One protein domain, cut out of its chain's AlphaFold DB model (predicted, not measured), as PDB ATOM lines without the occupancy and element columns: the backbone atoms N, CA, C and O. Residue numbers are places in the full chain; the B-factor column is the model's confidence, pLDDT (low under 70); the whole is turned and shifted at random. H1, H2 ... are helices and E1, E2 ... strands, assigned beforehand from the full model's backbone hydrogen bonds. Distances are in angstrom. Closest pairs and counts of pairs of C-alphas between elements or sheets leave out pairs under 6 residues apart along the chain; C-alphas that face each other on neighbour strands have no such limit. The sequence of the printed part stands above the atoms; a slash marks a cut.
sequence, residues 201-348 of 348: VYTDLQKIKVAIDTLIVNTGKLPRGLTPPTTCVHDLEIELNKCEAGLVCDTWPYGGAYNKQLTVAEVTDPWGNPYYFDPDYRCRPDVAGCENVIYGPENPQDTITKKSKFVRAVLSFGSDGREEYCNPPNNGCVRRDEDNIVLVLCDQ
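This is residues 201 to 348 of the 348 residues of an uncharacterized protein of Candidatus Roizmanbacteria bacterium CG_4_10_14_0_2_um_filter_39_13 (UniProt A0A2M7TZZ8). Little regular structure: long loops surround a small, strongly twisted sheet of three strands, with helix H1 over one face and residues 327 to 332 sticking out. The 148 printed residues hold H1, H2, E1, E2, E3 in that order, mixed class, with only 46 residues in named elements. The sheet E1 - E2 - E3 is a meander, each strand antiparallel to the one before. The whole is compact, radius of gyration of the C-alphas 15.9 A, spanning 52 by 32 by 30 A.

H1, residues 201 to 219, has every O i to N i+4 pair within hydrogen-bond range. H2, residues 264 to 267, too short for such a pair, only just touches residues 204 to 208 of H1, with 3 pairs of C-alphas within 8 A; the closest, Asp 204 and Glu 266, are 6.7 A apart. E1, residues 276 to 283, and E2, residues 309 to 316, form a hairpin at 141 degrees, with N 278 and O 313 2.9 A apart, within hydrogen-bond range. E2 and E3, residues 341 to 347, form another at 142 degrees, with N 343 and O 314 2.8 A apart, also within range. H1 is on the sheet, two layers, at a height over the sheet of 9.0 A; its closest C-alphas to E3, Leu 205 and Leu 343, are 6.4 A apart.

H1 spans 26.3 A from C-alpha 201 at (356.433, 285.154, 197.381), E2 18.6 A, and E3 16.6 A to C-alpha 347 at (353.935, 286.202, 176.920).

The printed part has no cut. Links H1 to H2, E1 to E2 and E2 to E3 are long. Model pLDDT is under 70 in 48 residues, among them 321 to 339.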
ATOM      1  N   VAL A 201     355.955 284.434 198.573       82.94
ATOM      2  CA  VAL A 201     356.433 285.154 197.381       82.94
ATOM      3  C   VAL A 201     355.393 285.116 196.263       82.94
ATOM      4  O   VAL A 201     355.101 286.140 195.661       82.94
ATOM      5  N   TYR A 202     354.721 283.982 196.051       80.38
ATOM      6  CA  TYR A 202     353.644 283.877 195.066       80.38
ATOM      7  C   TYR A 202     352.461 284.798 195.381       80.38
ATOM      8  O   TYR A 202     351.883 285.388 194.474       80.38
ATOM      9  N   THR A 203     352.089 284.952 196.653       83.44
ATOM     10  CA  THR A 203     350.996 285.856 197.050       83.44
ATOM     11  C   THR A 203     351.381 287.316 196.842       83.44
ATOM     12  O   THR A 203     350.570 288.093 196.339       83.44
ATOM     13  N   ASP A 204     352.614 287.681 197.186       88.00
ATOM     14  CA  ASP A 204     353.129 289.034 196.976       88.00
ATOM     15  C   ASP A 204     353.235 289.347 195.477       88.00
ATOM     16  O   ASP A 204     352.701 290.358 195.022       88.00
ATOM     17  N   LEU A 205     353.787 288.429 194.678       87.19
ATOM     18  CA  LEU A 205     353.858 288.546 193.222       87.19
ATOM     19  C   LEU A 205     352.463 288.697 192.589       87.19
ATOM     20  O   LEU A 205     352.281 289.546 191.718       87.19
ATOM     21  N   GLN A 206     351.446 287.953 193.042       86.25
ATOM     22  CA  GLN A 206     350.072 288.119 192.542       86.25
ATOM     23  C   GLN A 206     349.482 289.493 192.886       86.25
ATOM     24  O   GLN A 206     348.839 290.112 192.036       86.25
ATOM     25  N   LYS A 207     349.719 290.011 194.098       89.50
ATOM     26  CA  LYS A 207     349.309 291.378 194.462       89.50
ATOM     27  C   LYS A 207     350.011 292.419 193.596       89.50
ATOM     28  O   LYS A 207     349.360 293.341 193.106       89.50
ATOM     29  N   ILE A 208     351.313 292.247 193.371       92.06
ATOM     30  CA  ILE A 208     352.111 293.110 192.500       92.06
ATOM     31  C   ILE A 208     351.568 293.082 191.073       92.06
ATOM     32  O   ILE A 208     351.366 294.142 190.486       92.06
ATOM     33  N   LYS A 209     351.248 291.902 190.536       91.00
ATOM     34  CA  LYS A 209     350.626 291.763 189.216       91.00
ATOM     35  C   LYS A 209     349.318 292.544 189.121       91.00
ATOM     36  O   LYS A 209     349.162 293.330 188.196       91.00
ATOM     37  N   VAL A 210     348.416 292.397 190.092       89.69
ATOM     38  CA  VAL A 210     347.149 293.152 190.116       89.69
ATOM     39  C   VAL A 210     347.392 294.663 190.190       89.69
ATOM     40  O   VAL A 210     346.706 295.432 189.514       89.69
ATOM     41  N   ALA A 211     348.377 295.107 190.975       91.38
ATOM     42  CA  ALA A 211     348.737 296.519 191.075       91.38
ATOM     43  C   ALA A 211     349.306 297.066 189.753       91.38
ATOM     44  O   ALA A 211     348.909 298.149 189.322       91.38
ATOM     45  N   ILE A 212     350.170 296.302 189.076       90.31
ATOM     46  CA  ILE A 212     350.707 296.642 187.751       90.31
ATOM     47  C   ILE A 212     349.587 296.667 186.704       90.31
ATOM     48  O   ILE A 212     349.486 297.634 185.953       90.31
ATOM     49  N   ASP A 213     348.699 295.671 186.680       88.50
ATOM     50  CA  ASP A 213     347.547 295.634 185.769       88.50
ATOM     51  C   ASP A 213     346.649 296.870 185.982       88.50
ATOM     52  O   ASP A 213     346.247 297.540 185.030       88.50
ATOM     53  N   THR A 214     346.407 297.244 187.242       88.56
ATOM     54  CA  THR A 214     345.638 298.444 187.613       88.56
ATOM     55  C   THR A 214     346.340 299.732 187.175       88.56
ATOM     56  O   THR A 214     345.695 300.662 186.686       88.56
ATOM     57  N   LEU A 215     347.667 299.808 187.321       87.94
ATOM     58  CA  LEU A 215     348.479 300.921 186.825       87.94
ATOM     59  C   LEU A 215     348.342 301.075 185.305       87.94
ATOM     60  O   LEU A 215     348.087 302.185 184.830       87.94
ATOM     61  N   ILE A 216     348.441 299.972 184.559       87.44
ATOM     62  CA  ILE A 216     348.300 299.957 183.099       87.44
ATOM     63  C   ILE A 216     346.900 300.413 182.692       87.44
ATOM     64  O   ILE A 216     346.774 301.261 181.813       87.44
ATOM     65  N   VAL A 217     345.847 299.909 183.341       87.44
ATOM     66  CA  VAL A 217     344.458 300.292 183.037       87.44
ATOM     67  C   VAL A 217     344.214 301.781 183.294       87.44
ATOM     68  O   VAL A 217     343.583 302.449 182.478       87.44
ATOM     69  N   ASN A 218     344.737 302.322 184.398       86.50
ATOM     70  CA  ASN A 218     344.487 303.713 184.782       86.50
ATOM     71  C   ASN A 218     345.316 304.722 183.983       86.50
ATOM     72  O   ASN A 218     344.865 305.840 183.749       86.50
ATOM     73  N   THR A 219     346.545 304.360 183.607       87.50
ATOM     74  CA  THR A 219     347.515 305.315 183.044       87.50
ATOM     75  C   THR A 219     347.901 305.023 181.597       87.50
ATOM     76  O   THR A 219     348.505 305.873 180.944       87.50
ATOM     77  N   GLY A 220     347.593 303.825 181.093       88.50
ATOM     78  CA  GLY A 220     348.098 303.321 179.817       88.50
ATOM     79  C   GLY A 220     349.608 303.059 179.808       88.50
ATOM     80  O   GLY A 220     350.185 302.907 178.733       88.50
ATOM     81  N   LYS A 221     350.269 303.048 180.974       88.50
ATOM     82  CA  LYS A 221     351.726 302.951 181.115       88.50
ATOM     83  C   LYS A 221     352.121 301.822 182.075       88.50
ATOM     84  O   LYS A 221     351.406 301.514 183.021       88.50
ATOM     85  N   LEU A 222     353.281 301.225 181.824       88.81
ATOM     86  CA  LEU A 222     353.982 300.265 182.684       88.81
ATOM     87  C   LEU A 222     354.737 300.993 183.814       88.81
ATOM     88  O   LEU A 222     354.792 302.231 183.788       88.81
ATOM     89  N   PRO A 223     355.340 300.271 184.787       89.94
ATOM     90  CA  PRO A 223     356.288 300.847 185.745       89.94
ATOM     91  C   PRO A 223     357.322 301.774 185.075       89.94
ATOM     92  O   PRO A 223     357.719 301.540 183.935       89.94
ATOM     93  N   ARG A 224     357.709 302.870 185.749       87.69
ATOM     94  CA  ARG A 224     358.560 303.958 185.208       87.69
ATOM     95  C   ARG A 224     357.963 304.771 184.055       87.69
ATOM     96  O   ARG A 224     358.643 305.553 183.398       87.69
ATOM     97  N   GLY A 225     356.656 304.663 183.843       84.31
ATOM     98  CA  GLY A 225     355.937 305.435 182.833       84.31
ATOM     99  C   GLY A 225     356.193 304.970 181.399       84.31
ATOM    100  O   GLY A 225     355.891 305.721 180.469       84.31
ATOM    101  N   LEU A 226     356.734 303.761 181.223       82.75
ATOM    102  CA  LEU A 226     357.016 303.170 179.918       82.75
ATOM    103  C   LEU A 226     355.701 302.891 179.177       82.75
ATOM    104  O   LEU A 226     354.739 302.390 179.757       82.75
ATOM    105  N   THR A 227     355.630 303.215 177.888       82.25
ATOM    106  CA  THR A 227     354.446 302.918 177.071       82.25
ATOM    107  C   THR A 227     354.555 301.504 176.490       82.25
ATOM    108  O   THR A 227     355.494 301.245 175.728       82.25
ATOM    109  N   PRO A 228     353.614 300.589 176.784       74.81
ATOM    110  CA  PRO A 228     353.515 299.338 176.036       74.81
ATOM    111  C   PRO A 228     353.070 299.658 174.593       74.81
ATOM    112  O   PRO A 228     352.163 300.475 174.445       74.81
ATOM    113  N   PRO A 229     353.605 299.060 173.508       60.78
ATOM    114  CA  PRO A 229     354.779 298.214 173.319       60.78
ATOM    115  C   PRO A 229     355.832 298.970 172.480       60.78
ATOM    116  O   PRO A 229     355.752 299.026 171.252       60.78
ATOM    117  N   THR A 230     356.834 299.565 173.118       54.50
ATOM    118  CA  THR A 230     358.094 299.809 172.405       54.50
ATOM    119  C   THR A 230     358.829 298.471 172.377       54.50
ATOM    120  O   THR A 230     358.856 297.768 173.384       54.50
ATOM    121  N   THR A 231     359.277 298.052 171.190       55.53
ATOM    122  CA  THR A 231     360.087 296.839 170.963       55.53
ATOM    123  C   THR A 231     361.069 296.648 172.106       55.53
ATOM    124  O   THR A 231     361.704 297.645 172.425       55.53
ATOM    125  N   CYS A 232     361.183 295.437 172.669       54.28
ATOM    126  CA  CYS A 232     362.065 295.100 173.793       54.28
ATOM    127  C   CYS A 232     363.437 295.758 173.624       54.28
ATOM    128  O   CYS A 232     364.312 295.241 172.925       54.28
ATOM    129  N   VAL A 233     363.581 296.952 174.187       54.59
ATOM    130  CA  VAL A 233     364.874 297.572 174.372       54.59
ATOM    131  C   VAL A 233     365.418 296.857 175.588       54.59
ATOM    132  O   VAL A 233     364.671 296.623 176.533       54.59
ATOM    133  N   HIS A 234     366.674 296.435 175.506       63.31
ATOM    134  CA  HIS A 234     367.362 295.863 176.648       63.31
ATOM    135  C   HIS A 234     367.434 296.966 177.702       63.31
ATOM    136  O   HIS A 234     368.244 297.891 177.576       63.31
ATOM    137  N   ASP A 235     366.473 296.953 178.619       61.62
ATOM    138  CA  ASP A 235     366.140 298.100 179.444       61.62
ATOM    139  C   ASP A 235     366.583 297.858 180.882       61.62
ATOM    140  O   ASP A 235     366.908 296.756 181.313       61.62
ATOM    141  N   LEU A 236     366.667 298.956 181.626       74.19
ATOM    142  CA  LEU A 236     367.069 298.926 183.021       74.19
ATOM    143  C   LEU A 236     365.968 298.264 183.860       74.19
ATOM    144  O   LEU A 236     364.842 298.770 183.871       74.19
ATOM    145  N   GLU A 237     366.320 297.222 184.612       84.25
ATOM    146  CA  GLU A 237     365.465 296.623 185.638       84.25
ATOM    147  C   GLU A 237     364.932 297.692 186.607       84.25
ATOM    148  O   GLU A 237     365.630 298.639 186.993       84.25
ATOM    149  N   ILE A 238     363.658 297.568 186.987       89.62
ATOM    150  CA  ILE A 238     362.972 298.572 187.805       89.62
ATOM    151  C   ILE A 238     362.660 297.984 189.177       89.62
ATOM    152  O   ILE A 238     361.759 297.159 189.317       89.62
ATOM    153  N   GLU A 239     363.338 298.480 190.211       92.69
ATOM    154  CA  GLU A 239     362.982 298.184 191.602       92.69
ATOM    155  C   GLU A 239     361.578 298.710 191.926       92.69
ATOM    156  O   GLU A 239     361.309 299.916 191.877       92.69
ATOM    157  N   LEU A 240     360.680 297.810 192.318       93.06
ATOM    158  CA  LEU A 240     359.275 298.128 192.568       93.06
ATOM    159  C   LEU A 240     359.035 298.908 193.865       93.06
ATOM    160  O   LEU A 240     357.966 299.492 194.039       93.06
ATOM    161  N   ASN A 241     360.022 298.953 194.764       92.19
ATOM    162  CA  ASN A 241     359.976 299.754 195.988       92.19
ATOM    163  C   ASN A 241     360.302 301.243 195.765       92.19
ATOM    164  O   ASN A 241     360.034 302.059 196.653       92.19
ATOM    165  N   LYS A 242     360.846 301.614 194.599       90.88
ATOM    166  CA  LYS A 242     361.151 303.003 194.246       90.88
ATOM    167  C   LYS A 242     359.897 303.716 193.755       90.88
ATOM    168  O   LYS A 242     359.053 303.143 193.070       90.88
ATOM    169  N   CYS A 243     359.796 305.015 194.043       88.38
ATOM    170  CA  CYS A 243     358.672 305.830 193.574       88.38
ATOM    171  C   CYS A 243     358.534 305.832 192.045       88.38
ATOM    172  O   CYS A 243     357.418 305.876 191.535       88.38
ATOM    173  N   GLU A 244     359.653 305.715 191.323       88.38
ATOM    174  CA  GLU A 244     359.676 305.655 189.859       88.38
ATOM    175  C   GLU A 244     358.840 304.495 189.302       88.38
ATOM    176  O   GLU A 244     358.257 304.631 188.231       88.38
ATOM    177  N   ALA A 245     358.705 303.383 190.034       89.62
ATOM    178  CA  ALA A 245     357.890 302.248 189.609       89.62
ATOM    179  C   ALA A 245     356.381 302.556 189.575       89.62
ATOM    180  O   ALA A 245     355.626 301.821 188.947       89.62
ATOM    181  N   GLY A 246     355.924 303.623 190.242       88.44
ATOM    182  CA  GLY A 246     354.512 304.022 190.264       88.44
ATOM    183  C   GLY A 246     353.599 303.197 191.167       88.44
ATOM    184  O   GLY A 246     352.399 303.445 191.187       88.44
ATOM    185  N   LEU A 247     354.133 302.222 191.912       89.44
ATOM    186  CA  LEU A 247     353.326 301.346 192.772       89.44
ATOM    187  C   LEU A 247     353.213 301.851 194.217       89.44
ATOM    188  O   LEU A 247     352.197 301.614 194.876       89.44
ATOM    189  N   VAL A 248     354.243 302.558 194.701       90.31
ATOM    190  CA  VAL A 248     354.418 302.879 196.131       90.31
ATOM    191  C   VAL A 248     354.250 304.366 196.461       90.31
ATOM    192  O   VAL A 248     354.054 304.716 197.629       90.31
ATOM    193  N   CYS A 249     354.306 305.241 195.455       85.25
ATOM    194  CA  CYS A 249     354.257 306.692 195.625       85.25
ATOM    195  C   CYS A 249     353.259 307.334 194.654       85.25
ATOM    196  O   CYS A 249     353.155 306.918 193.504       85.25
ATOM    197  N   ASP A 250     352.598 308.402 195.104       75.50
ATOM    198  CA  ASP A 250     351.555 309.108 194.340       75.50
ATOM    199  C   ASP A 250     352.118 310.163 193.362       75.50
ATOM    200  O   ASP A 250     351.369 310.883 192.704       75.50
ATOM    201  N   THR A 251     353.446 310.315 193.276       67.38
ATOM    202  CA  THR A 251     354.092 311.400 192.515       67.38
ATOM    203  C   THR A 251     355.056 310.849 191.470       67.38
ATOM    204  O   THR A 251     355.922 310.071 191.835       67.38
ATOM    205  N   TRP A 252     354.870 311.300 190.213       63.66
ATOM    206  CA  TRP A 252     355.705 311.159 188.993       63.66
ATOM    207  C   TRP A 252     356.261 309.745 188.683       63.66
ATOM    208  O   TRP A 252     356.898 309.153 189.542       63.66
ATOM    209  N   PRO A 253     356.099 309.174 187.464       63.69
ATOM    210  CA  PRO A 253     355.922 309.811 186.143       63.69
ATOM    211  C   PRO A 253     354.487 309.879 185.571       63.69
ATOM    212  O   PRO A 253     354.303 310.199 184.394       63.69
ATOM    213  N   TYR A 254     353.446 309.587 186.360       71.31
ATOM    214  CA  TYR A 254     352.087 309.359 185.823       71.31
ATOM    215  C   TYR A 254     351.148 310.579 185.797       71.31
ATOM    216  O   TYR A 254     350.039 310.472 185.289       71.31
ATOM    217  N   GLY A 255     351.594 311.753 186.261       61.25
ATOM    218  CA  GLY A 255     350.932 313.036 185.968       61.25
ATOM    219  C   GLY A 255     349.491 313.209 186.480       61.25
ATOM    220  O   GLY A 255     348.727 313.941 185.858       61.25
ATOM    221  N   GLY A 256     349.111 312.575 187.592       64.56
ATOM    222  CA  GLY A 256     347.784 312.711 188.202       64.56
ATOM    223  C   GLY A 256     347.701 312.053 189.581       64.56
ATOM    224  O   GLY A 256     348.661 311.422 190.016       64.56
ATOM    225  N   ALA A 257     346.557 312.204 190.259       57.97
ATOM    226  CA  ALA A 257     346.251 311.534 191.526       57.97
ATOM    227  C   ALA A 257     346.028 310.030 191.292       57.97
ATOM    228  O   ALA A 257     344.898 309.546 191.252       57.97
ATOM    229  N   TYR A 258     347.112 309.295 191.064       66.44
ATOM    230  CA  TYR A 258     347.088 307.845 191.134       66.44
ATOM    231  C   TYR A 258     347.201 307.462 192.606       66.44
ATOM    232  O   TYR A 258     348.190 307.796 193.252       66.44
ATOM    233  N   ASN A 259     346.179 306.795 193.139       69.94
ATOM    234  CA  ASN A 259     346.246 306.264 194.493       69.94
ATOM    235  C   ASN A 259     347.273 305.132 194.502       69.94
ATOM    236  O   ASN A 259     347.073 304.125 193.813       69.94
ATOM    237  N   LYS A 260     348.339 305.287 195.290       77.81
ATOM    238  CA  LYS A 260     349.241 304.207 195.691       77.81
ATOM    239  C   LYS A 260     348.479 302.900 195.907       77.81
ATOM    240  O   LYS A 260     347.517 302.854 196.674       77.81
ATOM    241  N   GLN A 261     348.943 301.838 195.254       81.69
ATOM    242  CA  GLN A 261     348.327 300.513 195.355       81.69
ATOM    243  C   GLN A 261     348.999 299.645 196.415       81.69
ATOM    244  O   GLN A 261     348.335 298.809 197.018       81.69
ATOM    245  N   LEU A 262     350.305 299.834 196.646       83.19
ATOM    246  CA  LEU A 262     351.107 298.970 197.512       83.19
ATOM    247  C   LEU A 262     352.003 299.781 198.442       83.19
ATOM    248  O   LEU A 262     352.501 300.846 198.093       83.19
ATOM    249  N   THR A 263     352.251 299.273 199.642       82.81
ATOM    250  CA  THR A 263     353.247 299.801 200.582       82.81
ATOM    251  C   THR A 263     354.652 299.275 200.271       82.81
ATOM    252  O   THR A 263     354.798 298.227 199.654       82.81
ATOM    253  N   VAL A 264     355.709 299.964 200.741       78.31
ATOM    254  CA  VAL A 264     357.114 299.511 200.583       78.31
ATOM    255  C   VAL A 264     357.294 298.082 201.109       78.31
ATOM    256  O   VAL A 264     357.970 297.266 200.492       78.31
ATOM    257  N   ALA A 265     356.645 297.767 202.234       77.38
ATOM    258  CA  ALA A 265     356.705 296.441 202.832       77.38
ATOM    259  C   ALA A 265     356.077 295.362 201.935       77.38
ATOM    260  O   ALA A 265     356.545 294.232 201.958       77.38
ATOM    261  N   GLU A 266     355.057 295.690 201.141       83.38
ATOM    262  CA  GLU A 266     354.393 294.748 200.224       83.38
ATOM    263  C   GLU A 266     355.173 294.504 198.928       83.38
ATOM    264  O   GLU A 266     354.896 293.536 198.231       83.38
ATOM    265  N   VAL A 267     356.156 295.352 198.616       83.81
ATOM    266  CA  VAL A 267     357.061 295.200 197.461       83.81
ATOM    267  C   VAL A 267     358.489 294.836 197.881       83.81
ATOM    268  O   VAL A 267     359.444 295.049 197.135       83.81
ATOM    269  N   THR A 268     358.624 294.275 199.081       89.19
ATOM    270  CA  THR A 268     359.855 293.659 199.576       89.19
ATOM    271  C   THR A 268     359.568 292.188 199.841       89.19
ATOM    272  O   THR A 268     358.588 291.867 200.519       89.19
ATOM    273  N   ASP A 269     360.402 291.308 199.306       87.06
ATOM    274  CA  ASP A 269     360.263 289.868 199.455       87.06
ATOM    275  C   ASP A 269     360.530 289.401 200.907       87.06
ATOM    276  O   ASP A 269     360.916 290.195 201.780       87.06
ATOM    277  N   PRO A 270     360.279 288.118 201.234       83.06
ATOM    278  CA  PRO A 270     360.472 287.593 202.585       83.06
ATOM    279  C   PRO A 270     361.909 287.692 203.107       83.06
ATOM    280  O   PRO A 270     362.104 287.648 204.324       83.06
ATOM    281  N   TRP A 271     362.889 287.848 202.218       82.44
ATOM    282  CA  TRP A 271     364.310 287.946 202.544       82.44
ATOM    283  C   TRP A 271     364.789 289.393 202.693       82.44
ATOM    284  O   TRP A 271     365.915 289.626 203.128       82.44
ATOM    285  N   GLY A 272     363.916 290.370 202.441       86.06
ATOM    286  CA  GLY A 272     364.224 291.789 202.590       86.06
ATOM    287  C   GLY A 272     364.733 292.450 201.311       86.06
ATOM    288  O   GLY A 272     365.103 293.624 201.366       86.06
ATOM    289  N   ASN A 273     364.726 291.742 200.179       87.25
ATOM    290  CA  ASN A 273     365.117 292.287 198.886       87.25
ATOM    291  C   ASN A 273     363.897 292.909 198.184       87.25
ATOM    292  O   ASN A 273     362.767 292.450 198.373       87.25
ATOM    293  N   PRO A 274     364.066 293.980 197.395       90.94
ATOM    294  CA  PRO A 274     362.970 294.500 196.590       90.94
ATOM    295  C   PRO A 274     362.598 293.527 195.468       90.94
ATOM    296  O   PRO A 274     363.440 292.793 194.963       90.94
ATOM    297  N   TYR A 275     361.334 293.556 195.048       92.94
ATOM    298  CA  TYR A 275     360.949 292.945 193.776       92.94
ATOM    299  C   TYR A 275     361.377 293.834 192.609       92.94
ATOM    300  O   TYR A 275     361.334 295.066 192.709       92.94
ATOM    301  N   TYR A 276     361.705 293.209 191.485       92.06
ATOM    302  CA  TYR A 276     362.124 293.888 190.264       92.06
ATOM    303  C   TYR A 276     361.123 293.614 189.156       92.06
ATOM    304  O   TYR A 276     360.642 292.495 188.998       92.06
ATOM    305  N   PHE A 277     360.780 294.649 188.401       91.31
ATOM    306  CA  PHE A 277     360.053 294.512 187.152       91.31
ATOM    307  C   PHE A 277     361.048 294.549 186.000       91.31
ATOM    308  O   PHE A 277     361.783 295.527 185.846       91.31
ATOM    309  N   ASP A 278     361.015 293.493 185.196       88.31
ATOM    310  CA  ASP A 278     361.850 293.322 184.018       88.31
ATOM    311  C   ASP A 278     360.942 293.227 182.772       88.31
ATOM    312  O   ASP A 278     360.147 292.281 182.635       88.31
ATOM    313  N   PRO A 279     360.975 294.241 181.883       84.50
ATOM    314  CA  PRO A 279     360.161 294.258 180.676       84.50
ATOM    315  C   PRO A 279     360.640 293.277 179.592       84.50
ATOM    316  O   PRO A 279     359.858 292.976 178.685       84.50
ATOM    317  N   ASP A 280     361.879 292.793 179.668       81.50
ATOM    318  CA  ASP A 280     362.513 291.908 178.695       81.50
ATOM    319  C   ASP A 280     363.173 290.689 179.357       81.50
ATOM    320  O   ASP A 280     364.174 290.150 178.873       81.50
ATOM    321  N   TYR A 281     362.535 290.180 180.410       84.62
ATOM    322  CA  TYR A 281     363.002 288.998 181.114       84.62
ATOM    323  C   TYR A 281     363.112 287.802 180.172       84.62
ATOM    324  O   TYR A 281     362.173 287.422 179.460       84.62
ATOM    325  N   ARG A 282     364.278 287.159 180.190       83.50
ATOM    326  CA  ARG A 282     364.556 285.973 179.386       83.50
ATOM    327  C   ARG A 282     364.141 284.720 180.156       83.50
ATOM    328  O   ARG A 282     364.954 284.064 180.800       83.50
ATOM    329  N   CYS A 283     362.869 284.366 180.035       83.69
ATOM    330  CA  CYS A 283     362.278 283.216 180.706       83.69
ATOM    331  C   CYS A 283     362.833 281.895 180.161       83.69
ATOM    332  O   CYS A 283     362.907 281.716 178.941       83.69
ATOM    333  N   ARG A 284     363.248 280.996 181.061       82.12
ATOM    334  CA  ARG A 284     363.857 279.693 180.748       82.12
ATOM    335  C   ARG A 284     363.074 278.553 181.410       82.12
ATOM    336  O   ARG A 284     362.479 278.769 182.462       82.12
ATOM    337  N   PRO A 285     363.085 277.333 180.842       77.88
ATOM    338  CA  PRO A 285     362.286 276.218 181.359       77.88
ATOM    339  C   PRO A 285     362.754 275.684 182.721       77.88
ATOM    340  O   PRO A 285     362.028 274.918 183.344       77.88
ATOM    341  N   ASP A 286     363.961 276.039 183.162       74.38
ATOM    342  CA  ASP A 286     364.550 275.645 184.445       74.38
ATOM    343  C   ASP A 286     364.286 276.644 185.584       74.38
ATOM    344  O   ASP A 286     364.608 276.345 186.731       74.38
ATOM    345  N   VAL A 287     363.694 277.805 185.287       77.50
ATOM    346  CA  VAL A 287     363.400 278.853 186.275       77.50
ATOM    347  C   VAL A 287     361.982 278.688 186.823       77.50
ATOM    348  O   VAL A 287     361.026 278.512 186.063       77.50
ATOM    349  N   ALA A 288     361.825 278.779 188.145       77.75
ATOM    350  CA  ALA A 288     360.520 278.690 188.797       77.75
ATOM    351  C   ALA A 288     359.607 279.864 188.394       77.75
ATOM    352  O   ALA A 288     359.983 281.034 188.501       77.75
ATOM    353  N   GLY A 289     358.390 279.547 187.946       80.69
ATOM    354  CA  GLY A 289     357.388 280.491 187.444       80.69
ATOM    355  C   GLY A 289     357.394 280.716 185.924       80.69
ATOM    356  O   GLY A 289     356.523 281.412 185.389       80.69
ATOM    357  N   CYS A 290     358.338 280.093 185.215       82.69
ATOM    358  CA  CYS A 290     358.452 280.095 183.757       82.69
ATOM    359  C   CYS A 290     357.819 278.866 183.074       82.69
ATOM    360  O   CYS A 290     357.926 278.703 181.855       82.69
ATOM    361  N   GLU A 291     357.143 277.995 183.828       79.62
ATOM    362  CA  GLU A 291     356.709 276.666 183.374       79.62
ATOM    363  C   GLU A 291     355.618 276.722 182.294       79.62
ATOM    364  O   GLU A 291     355.494 275.805 181.487       79.62
ATOM    365  N   ASN A 292     354.836 277.806 182.258       76.44
ATOM    366  CA  ASN A 292     353.704 277.968 181.340       76.44
ATOM    367  C   ASN A 292     354.046 278.742 180.056       76.44
ATOM    368  O   ASN A 292     353.156 279.001 179.243       76.44
ATOM    369  N   VAL A 293     355.303 279.147 179.865       80.56
ATOM    370  CA  VAL A 293     355.709 279.896 178.670       80.56
ATOM    371  C   VAL A 293     355.913 278.928 177.509       80.56
ATOM    372  O   VAL A 293     356.734 278.013 177.574       80.56
ATOM    373  N   ILE A 294     355.151 279.119 176.427       75.25
ATOM    374  CA  ILE A 294     355.235 278.263 175.242       75.25
ATOM    375  C   ILE A 294     356.441 278.705 174.417       75.25
ATOM    376  O   ILE A 294     356.423 279.728 173.728       75.25
ATOM    377  N   TYR A 295     357.497 277.904 174.466       77.06
ATOM    378  CA  TYR A 295     358.652 278.077 173.596       77.06
ATOM    379  C   TYR A 295     358.259 277.712 172.157       77.06
ATOM    380  O   TYR A 295     357.617 276.688 171.916       77.06
ATOM    381  N   GLY A 296     358.613 278.573 171.198       70.12
ATOM    382  CA  GLY A 296     358.379 278.321 169.774       70.12
ATOM    383  C   GLY A 296     359.059 277.032 169.282       70.12
ATOM    384  O   GLY A 296     359.870 276.447 170.003       70.12
ATOM    385  N   PRO A 297     358.740 276.577 168.053       62.31
ATOM    386  CA  PRO A 297     359.284 275.337 167.511       62.31
ATOM    387  C   PRO A 297     360.812 275.352 167.557       62.31
ATOM    388  O   PRO A 297     361.450 276.329 167.161       62.31
ATOM    389  N   GLU A 298     361.385 274.261 168.063       57.00
ATOM    390  CA  GLU A 298     362.826 274.103 168.221       57.00
ATOM    391  C   GLU A 298     363.524 274.284 166.871       57.00
ATOM    392  O   GLU A 298     363.262 273.548 165.919       57.00
ATOM    393  N   ASN A 299     364.437 275.254 166.783       56.31
ATOM    394  CA  ASN A 299     365.411 275.248 165.706       56.31
ATOM    395  C   ASN A 299     366.443 274.153 166.038       56.31
ATOM    396  O   ASN A 299     367.123 274.273 167.058       56.31
ATOM    397  N   PRO A 300     366.589 273.094 165.224       58.78
ATOM    398  CA  PRO A 300     367.465 271.962 165.532       58.78
ATOM    399  C   PRO A 300     368.958 272.320 165.631       58.78
ATOM    400  O   PRO A 300     369.745 271.502 166.102       58.78
ATOM    401  N   GLN A 301     369.372 273.525 165.222       60.94
ATOM    402  CA  GLN A 301     370.727 274.032 165.471       60.94
ATOM    403  C   GLN A 301     370.924 274.701 166.848       60.94
ATOM    404  O   GLN A 301     372.065 275.007 167.198       60.94
ATOM    405  N   ASP A 302     369.873 274.914 167.643       55.09
ATOM    406  CA  ASP A 302     369.972 275.531 168.970       55.09
ATOM    407  C   ASP A 302     370.119 274.478 170.075       55.09
ATOM    408  O   ASP A 302     369.166 274.011 170.695       55.09
ATOM    409  N   THR A 303     371.367 274.101 170.349       52.78
ATOM    410  CA  THR A 303     371.740 273.314 171.530       52.78
ATOM    411  C   THR A 303     371.244 273.999 172.807       52.78
ATOM    412  O   THR A 303     371.591 275.163 173.000       52.78
ATOM    413  N   ILE A 304     370.476 273.265 173.635       51.75
ATOM    414  CA  ILE A 304     370.032 273.398 175.056       51.75
ATOM    415  C   ILE A 304     370.081 274.798 175.721       51.75
ATOM    416  O   ILE A 304     369.132 275.205 176.377       51.75
ATOM    417  N   THR A 305     371.139 275.569 175.522       50.44
ATOM    418  CA  THR A 305     371.357 276.966 175.930       50.44
ATOM    419  C   THR A 305     370.437 278.041 175.319       50.44
ATOM    420  O   THR A 305     370.580 279.197 175.705       50.44
ATOM    421  N   LYS A 306     369.516 277.736 174.387       54.78
ATOM    422  CA  LYS A 306     368.690 278.774 173.715       54.78
ATOM    423  C   LYS A 306     367.169 278.600 173.791       54.78
ATOM    424  O   LYS A 306     366.443 279.290 173.079       54.78
ATOM    425  N   LYS A 307     366.649 277.748 174.681       64.75
ATOM    426  CA  LYS A 307     365.206 277.749 174.983       64.75
ATOM    427  C   LYS A 307     364.889 278.889 175.934       64.75
ATOM    428  O   LYS A 307     364.820 278.702 177.142       64.75
ATOM    429  N   SER A 308     364.756 280.083 175.381       69.69
ATOM    430  CA  SER A 308     364.339 281.229 176.166       69.69
ATOM    431  C   SER A 308     363.416 282.135 175.382       69.69
ATOM    432  O   SER A 308     363.706 282.428 174.220       69.69
ATOM    433  N   LYS A 309     362.357 282.612 176.025       78.94
ATOM    434  CA  LYS A 309     361.418 283.560 175.435       78.94
ATOM    435  C   LYS A 309     361.445 284.857 176.233       78.94
ATOM    436  O   LYS A 309     361.549 284.827 177.456       78.94
ATOM    437  N   PHE A 310     361.403 285.979 175.522       79.19
ATOM    438  CA  PHE A 310     361.285 287.288 176.146       79.19
ATOM    439  C   PHE A 310     359.864 287.463 176.657       79.19
ATOM    440  O   PHE A 310     358.905 287.346 175.894       79.19
ATOM    441  N   VAL A 311     359.744 287.732 177.946       83.12
ATOM    442  CA  VAL A 311     358.474 287.961 178.620       83.12
ATOM    443  C   VAL A 311     358.586 289.202 179.487       83.12
ATOM    444  O   VAL A 311     359.677 289.606 179.869       83.12
ATOM    445  N   ARG A 312     357.444 289.787 179.847       86.31
ATOM    446  CA  ARG A 312     357.424 290.756 180.948       86.31
ATOM    447  C   ARG A 312     357.270 289.991 182.242       86.31
ATOM    448  O   ARG A 312     356.319 289.211 182.356       86.31
ATOM    449  N   ALA A 313     358.143 290.234 183.206       89.12
ATOM    450  CA  ALA A 313     358.095 289.533 184.472       89.12
ATOM    451  C   ALA A 313     358.316 290.447 185.676       89.12
ATOM    452  O   ALA A 313     358.850 291.549 185.580       89.12
ATOM    453  N   VAL A 314     357.877 289.948 186.826       90.88
ATOM    454  CA  VAL A 314     358.315 290.425 188.133       90.88
ATOM    455  C   VAL A 314     359.152 289.328 188.760       90.88
ATOM    456  O   VAL A 314     358.715 288.181 188.781       90.88
ATOM    457  N   LEU A 315     360.327 289.666 189.270       89.88
ATOM    458  CA  LEU A 315     361.259 288.713 189.857       89.88
ATOM    459  C   LEU A 315     361.628 289.095 191.293       89.88
ATOM    460  O   LEU A 315     361.674 290.273 191.654       89.88
ATOM    461  N   SER A 316     361.843 288.073 192.118       88.56
ATOM    462  CA  SER A 316     362.504 288.168 193.422       88.56
ATOM    463  C   SER A 316     363.857 287.482 193.321       88.56
ATOM    464  O   SER A 316     363.937 286.383 192.774       88.56
ATOM    465  N   PHE A 317     364.883 288.113 193.895       82.50
ATOM    466  CA  PHE A 317     366.241 287.569 193.989       82.50
ATOM    467  C   PHE A 317     366.399 286.485 195.062       82.50
ATOM    468  O   PHE A 317     367.516 286.126 195.420       82.50
ATOM    469  N   GLY A 318     365.302 285.983 195.630       79.50
ATOM    470  CA  GLY A 318     365.368 284.886 196.579       79.50
ATOM    471  C   GLY A 318     366.162 285.223 197.845       79.50
ATOM    472  O   GLY A 318     366.268 286.375 198.280       79.50
ATOM    473  N   SER A 319     366.706 284.178 198.468       76.75
ATOM    474  CA  SER A 319     367.405 284.281 199.752       76.75
ATOM    475  C   SER A 319     368.830 284.816 199.658       76.75
ATOM    476  O   SER A 319     369.356 285.334 200.648       76.75
ATOM    477  N   ASP A 320     369.462 284.699 198.489       70.56
ATOM    478  CA  ASP A 320     370.851 285.097 198.301       70.56
ATOM    479  C   ASP A 320     370.985 286.591 197.955       70.56
ATOM    480  O   ASP A 320     372.045 287.177 198.212       70.56
ATOM    481  N   GLY A 321     369.902 287.210 197.462       67.81
ATOM    482  CA  GLY A 321     369.784 288.640 197.188       67.81
ATOM    483  C   GLY A 321     370.790 289.145 196.158       67.81
ATOM    484  O   GLY A 321     371.157 290.323 196.195       67.81
ATOM    485  N   ARG A 322     371.317 288.268 195.293       67.00
ATOM    486  CA  ARG A 322     372.366 288.641 194.338       67.00
ATOM    487  C   ARG A 322     371.786 288.871 192.952       67.00
ATOM    488  O   ARG A 322     371.366 287.941 192.282       67.00
ATOM    489  N   GLU A 323     371.887 290.113 192.498       60.91
ATOM    490  CA  GLU A 323     371.676 290.505 191.104       60.91
ATOM    491  C   GLU A 323     372.781 289.869 190.228       60.91
ATOM    492  O   GLU A 323     373.977 290.128 190.427       60.91
ATOM    493  N   GLU A 324     372.421 288.976 189.297       64.44
ATOM    494  CA  GLU A 324     373.381 288.389 188.352       64.44
ATOM    495  C   GLU A 324     373.629 289.368 187.198       64.44
ATOM    496  O   GLU A 324     372.827 289.497 186.282       64.44
ATOM    497  N   TYR A 325     374.786 290.036 187.197       54.34
ATOM    498  CA  TYR A 325     375.216 290.839 186.051       54.34
ATOM    499  C   TYR A 325     376.165 290.026 185.162       54.34
ATOM    500  O   TYR A 325     377.369 289.921 185.424       54.34
ATOM    501  N   CYS A 326     375.643 289.457 184.074       55.56
ATOM    502  CA  CYS A 326     376.489 288.947 182.999       55.56
ATOM    503  C   CYS A 326     377.123 290.139 182.273       55.56
ATOM    504  O   CYS A 326     376.454 290.835 181.518       55.56
ATOM    505  N   ASN A 327     378.420 290.373 182.480       44.53
ATOM    506  CA  ASN A 327     379.160 291.401 181.748       44.53
ATOM    507  C   ASN A 327     379.831 290.780 180.499       44.53
ATOM    508  O   ASN A 327     380.908 290.180 180.621       44.53
ATOM    509  N   PRO A 328     379.232 290.856 179.293       49.84
ATOM    510  CA  PRO A 328     379.938 290.483 178.070       49.84
ATOM    511  C   PRO A 328     381.140 291.429 177.863       49.84
ATOM    512  O   PRO A 328     380.984 292.638 178.028       49.84
ATOM    513  N   PRO A 329     382.350 290.930 177.517       50.44
ATOM    514  CA  PRO A 329     382.613 289.692 176.774       50.44
ATOM    515  C   PRO A 329     383.404 288.609 177.542       50.44
ATOM    516  O   PRO A 329     383.827 287.621 176.943       50.44
ATOM    517  N   ASN A 330     383.634 288.757 178.848       50.16
ATOM    518  CA  ASN A 330     384.555 287.888 179.592       50.16
ATOM    519  C   ASN A 330     383.830 286.739 180.321       50.16
ATOM    520  O   ASN A 330     383.757 286.752 181.541       50.16
ATOM    521  N   ASN A 331     383.298 285.774 179.555       55.66
ATOM    522  CA  ASN A 331     382.979 284.353 179.853       55.66
ATOM    523  C   ASN A 331     382.849 283.843 181.316       55.66
ATOM    524  O   ASN A 331     383.224 282.709 181.613       55.66
ATOM    525  N   GLY A 332     382.265 284.613 182.227       51.28
ATOM    526  CA  GLY A 332     382.077 284.212 183.617       51.28
ATOM    527  C   GLY A 332     380.724 284.635 184.164       51.28
ATOM    528  O   GLY A 332     380.687 285.361 185.150       51.28
ATOM    529  N   CYS A 333     379.622 284.200 183.543       54.84
ATOM    530  CA  CYS A 333     378.326 284.216 184.226       54.84
ATOM    531  C   CYS A 333     378.368 283.117 185.293       54.84
ATOM    532  O   CYS A 333     378.421 281.922 184.977       54.84
ATOM    533  N   VAL A 334     378.460 283.516 186.558       51.38
ATOM    534  CA  VAL A 334     378.305 282.586 187.674       51.38
ATOM    535  C   VAL A 334     376.808 282.372 187.821       51.38
ATOM    536  O   VAL A 334     376.175 283.168 188.502       51.38
ATOM    537  N   ARG A 335     376.291 281.316 187.175       51.66
ATOM    538  CA  ARG A 335     374.876 280.918 187.205       51.66
ATOM    539  C   ARG A 335     374.345 280.978 188.639       51.66
ATOM    540  O   ARG A 335     374.750 280.157 189.464       51.66
ATOM    541  N   ARG A 336     373.491 281.953 188.930       50.97
ATOM    542  CA  ARG A 336     372.808 282.129 190.221       50.97
ATOM    543  C   ARG A 336     371.305 282.334 190.076       50.97
ATOM    544  O   ARG A 336     370.627 282.561 191.061       50.97
ATOM    545  N   ASP A 337     370.761 282.147 188.883       51.97
ATOM    546  CA  ASP A 337     369.314 282.198 188.650       51.97
ATOM    547  C   ASP A 337     368.503 281.055 189.299       51.97
ATOM    548  O   ASP A 337     367.288 281.005 189.119       51.97
ATOM    549  N   GLU A 338     369.139 280.099 189.988       54.19
ATOM    550  CA  GLU A 338     368.445 278.928 190.555       54.19
ATOM    551  C   GLU A 338     367.445 279.314 191.661       54.19
ATOM    552  O   GLU A 338     366.452 278.610 191.848       54.19
ATOM    553  N   ASP A 339     367.662 280.455 192.325       53.72
ATOM    554  CA  ASP A 339     366.832 280.929 193.440       53.72
ATOM    555  C   ASP A 339     365.822 282.021 193.033       53.72
ATOM    556  O   ASP A 339     365.003 282.449 193.854       53.72
ATOM    557  N   ASN A 340     365.846 282.463 191.768       70.25
ATOM    558  CA  ASN A 340     364.938 283.494 191.275       70.25
ATOM    559  C   ASN A 340     363.516 282.935 191.136       70.25
ATOM    560  O   ASN A 340     363.274 281.964 190.416       70.25
ATOM    561  N   ILE A 341     362.550 283.594 191.781       76.38
ATOM    562  CA  ILE A 341     361.122 283.300 191.601       76.38
ATOM    563  C   ILE A 341     360.538 284.362 190.683       76.38
ATOM    564  O   ILE A 341     360.557 285.554 191.004       76.38
ATOM    565  N   VAL A 342     359.995 283.918 189.554       82.38
ATOM    566  CA  VAL A 342     359.541 284.794 188.475       82.38
ATOM    567  C   VAL A 342     358.025 284.710 188.339       82.38
ATOM    568  O   VAL A 342     357.443 283.635 188.327       82.38
ATOM    569  N   LEU A 343     357.347 285.845 188.199       85.75
ATOM    570  CA  LEU A 343     355.953 285.896 187.770       85.75
ATOM    571  C   LEU A 343     355.864 286.531 186.391       85.75
ATOM    572  O   LEU A 343     356.035 287.739 186.235       85.75
ATOM    573  N   VAL A 344     355.523 285.712 185.400       83.69
ATOM    574  CA  VAL A 344     355.277 286.168 184.032       83.69
ATOM    575  C   VAL A 344     353.948 286.927 183.965       83.69
ATOM    576  O   VAL A 344     352.885 286.394 184.286       83.69
ATOM    577  N   LEU A 345     354.001 288.191 183.545       79.75
ATOM    578  CA  LEU A 345     352.835 289.068 183.404       79.75
ATOM    579  C   LEU A 345     352.156 288.894 182.045       79.75
ATOM    580  O   LEU A 345     350.931 288.923 181.950       79.75
ATOM    581  N   CYS A 346     352.948 288.710 180.991       74.56
ATOM    582  CA  CYS A 346     352.451 288.323 179.679       74.56
ATOM    583  C   CYS A 346     353.549 287.657 178.855       74.56
ATOM    584  O   CYS A 346     354.728 288.005 178.964       74.56
ATOM    585  N   ASP A 347     353.112 286.773 177.971       63.28
ATOM    586  CA  ASP A 347     353.935 286.202 176.920       63.28
ATOM    587  C   ASP A 347     353.769 287.041 175.640       63.28
ATOM    588  O   ASP A 347     352.639 287.416 175.312       63.28
ATOM    589  N   GLN A 348     354.872 287.407 174.979       58.66
ATOM    590  CA  GLN A 348     354.834 288.175 173.724       58.66
ATOM    591  C   GLN A 348     354.650 287.284 172.494       58.66
ATOM    592  O   GLN A 348     355.157 286.133 172.483       58.66
TER     593      GLN A 348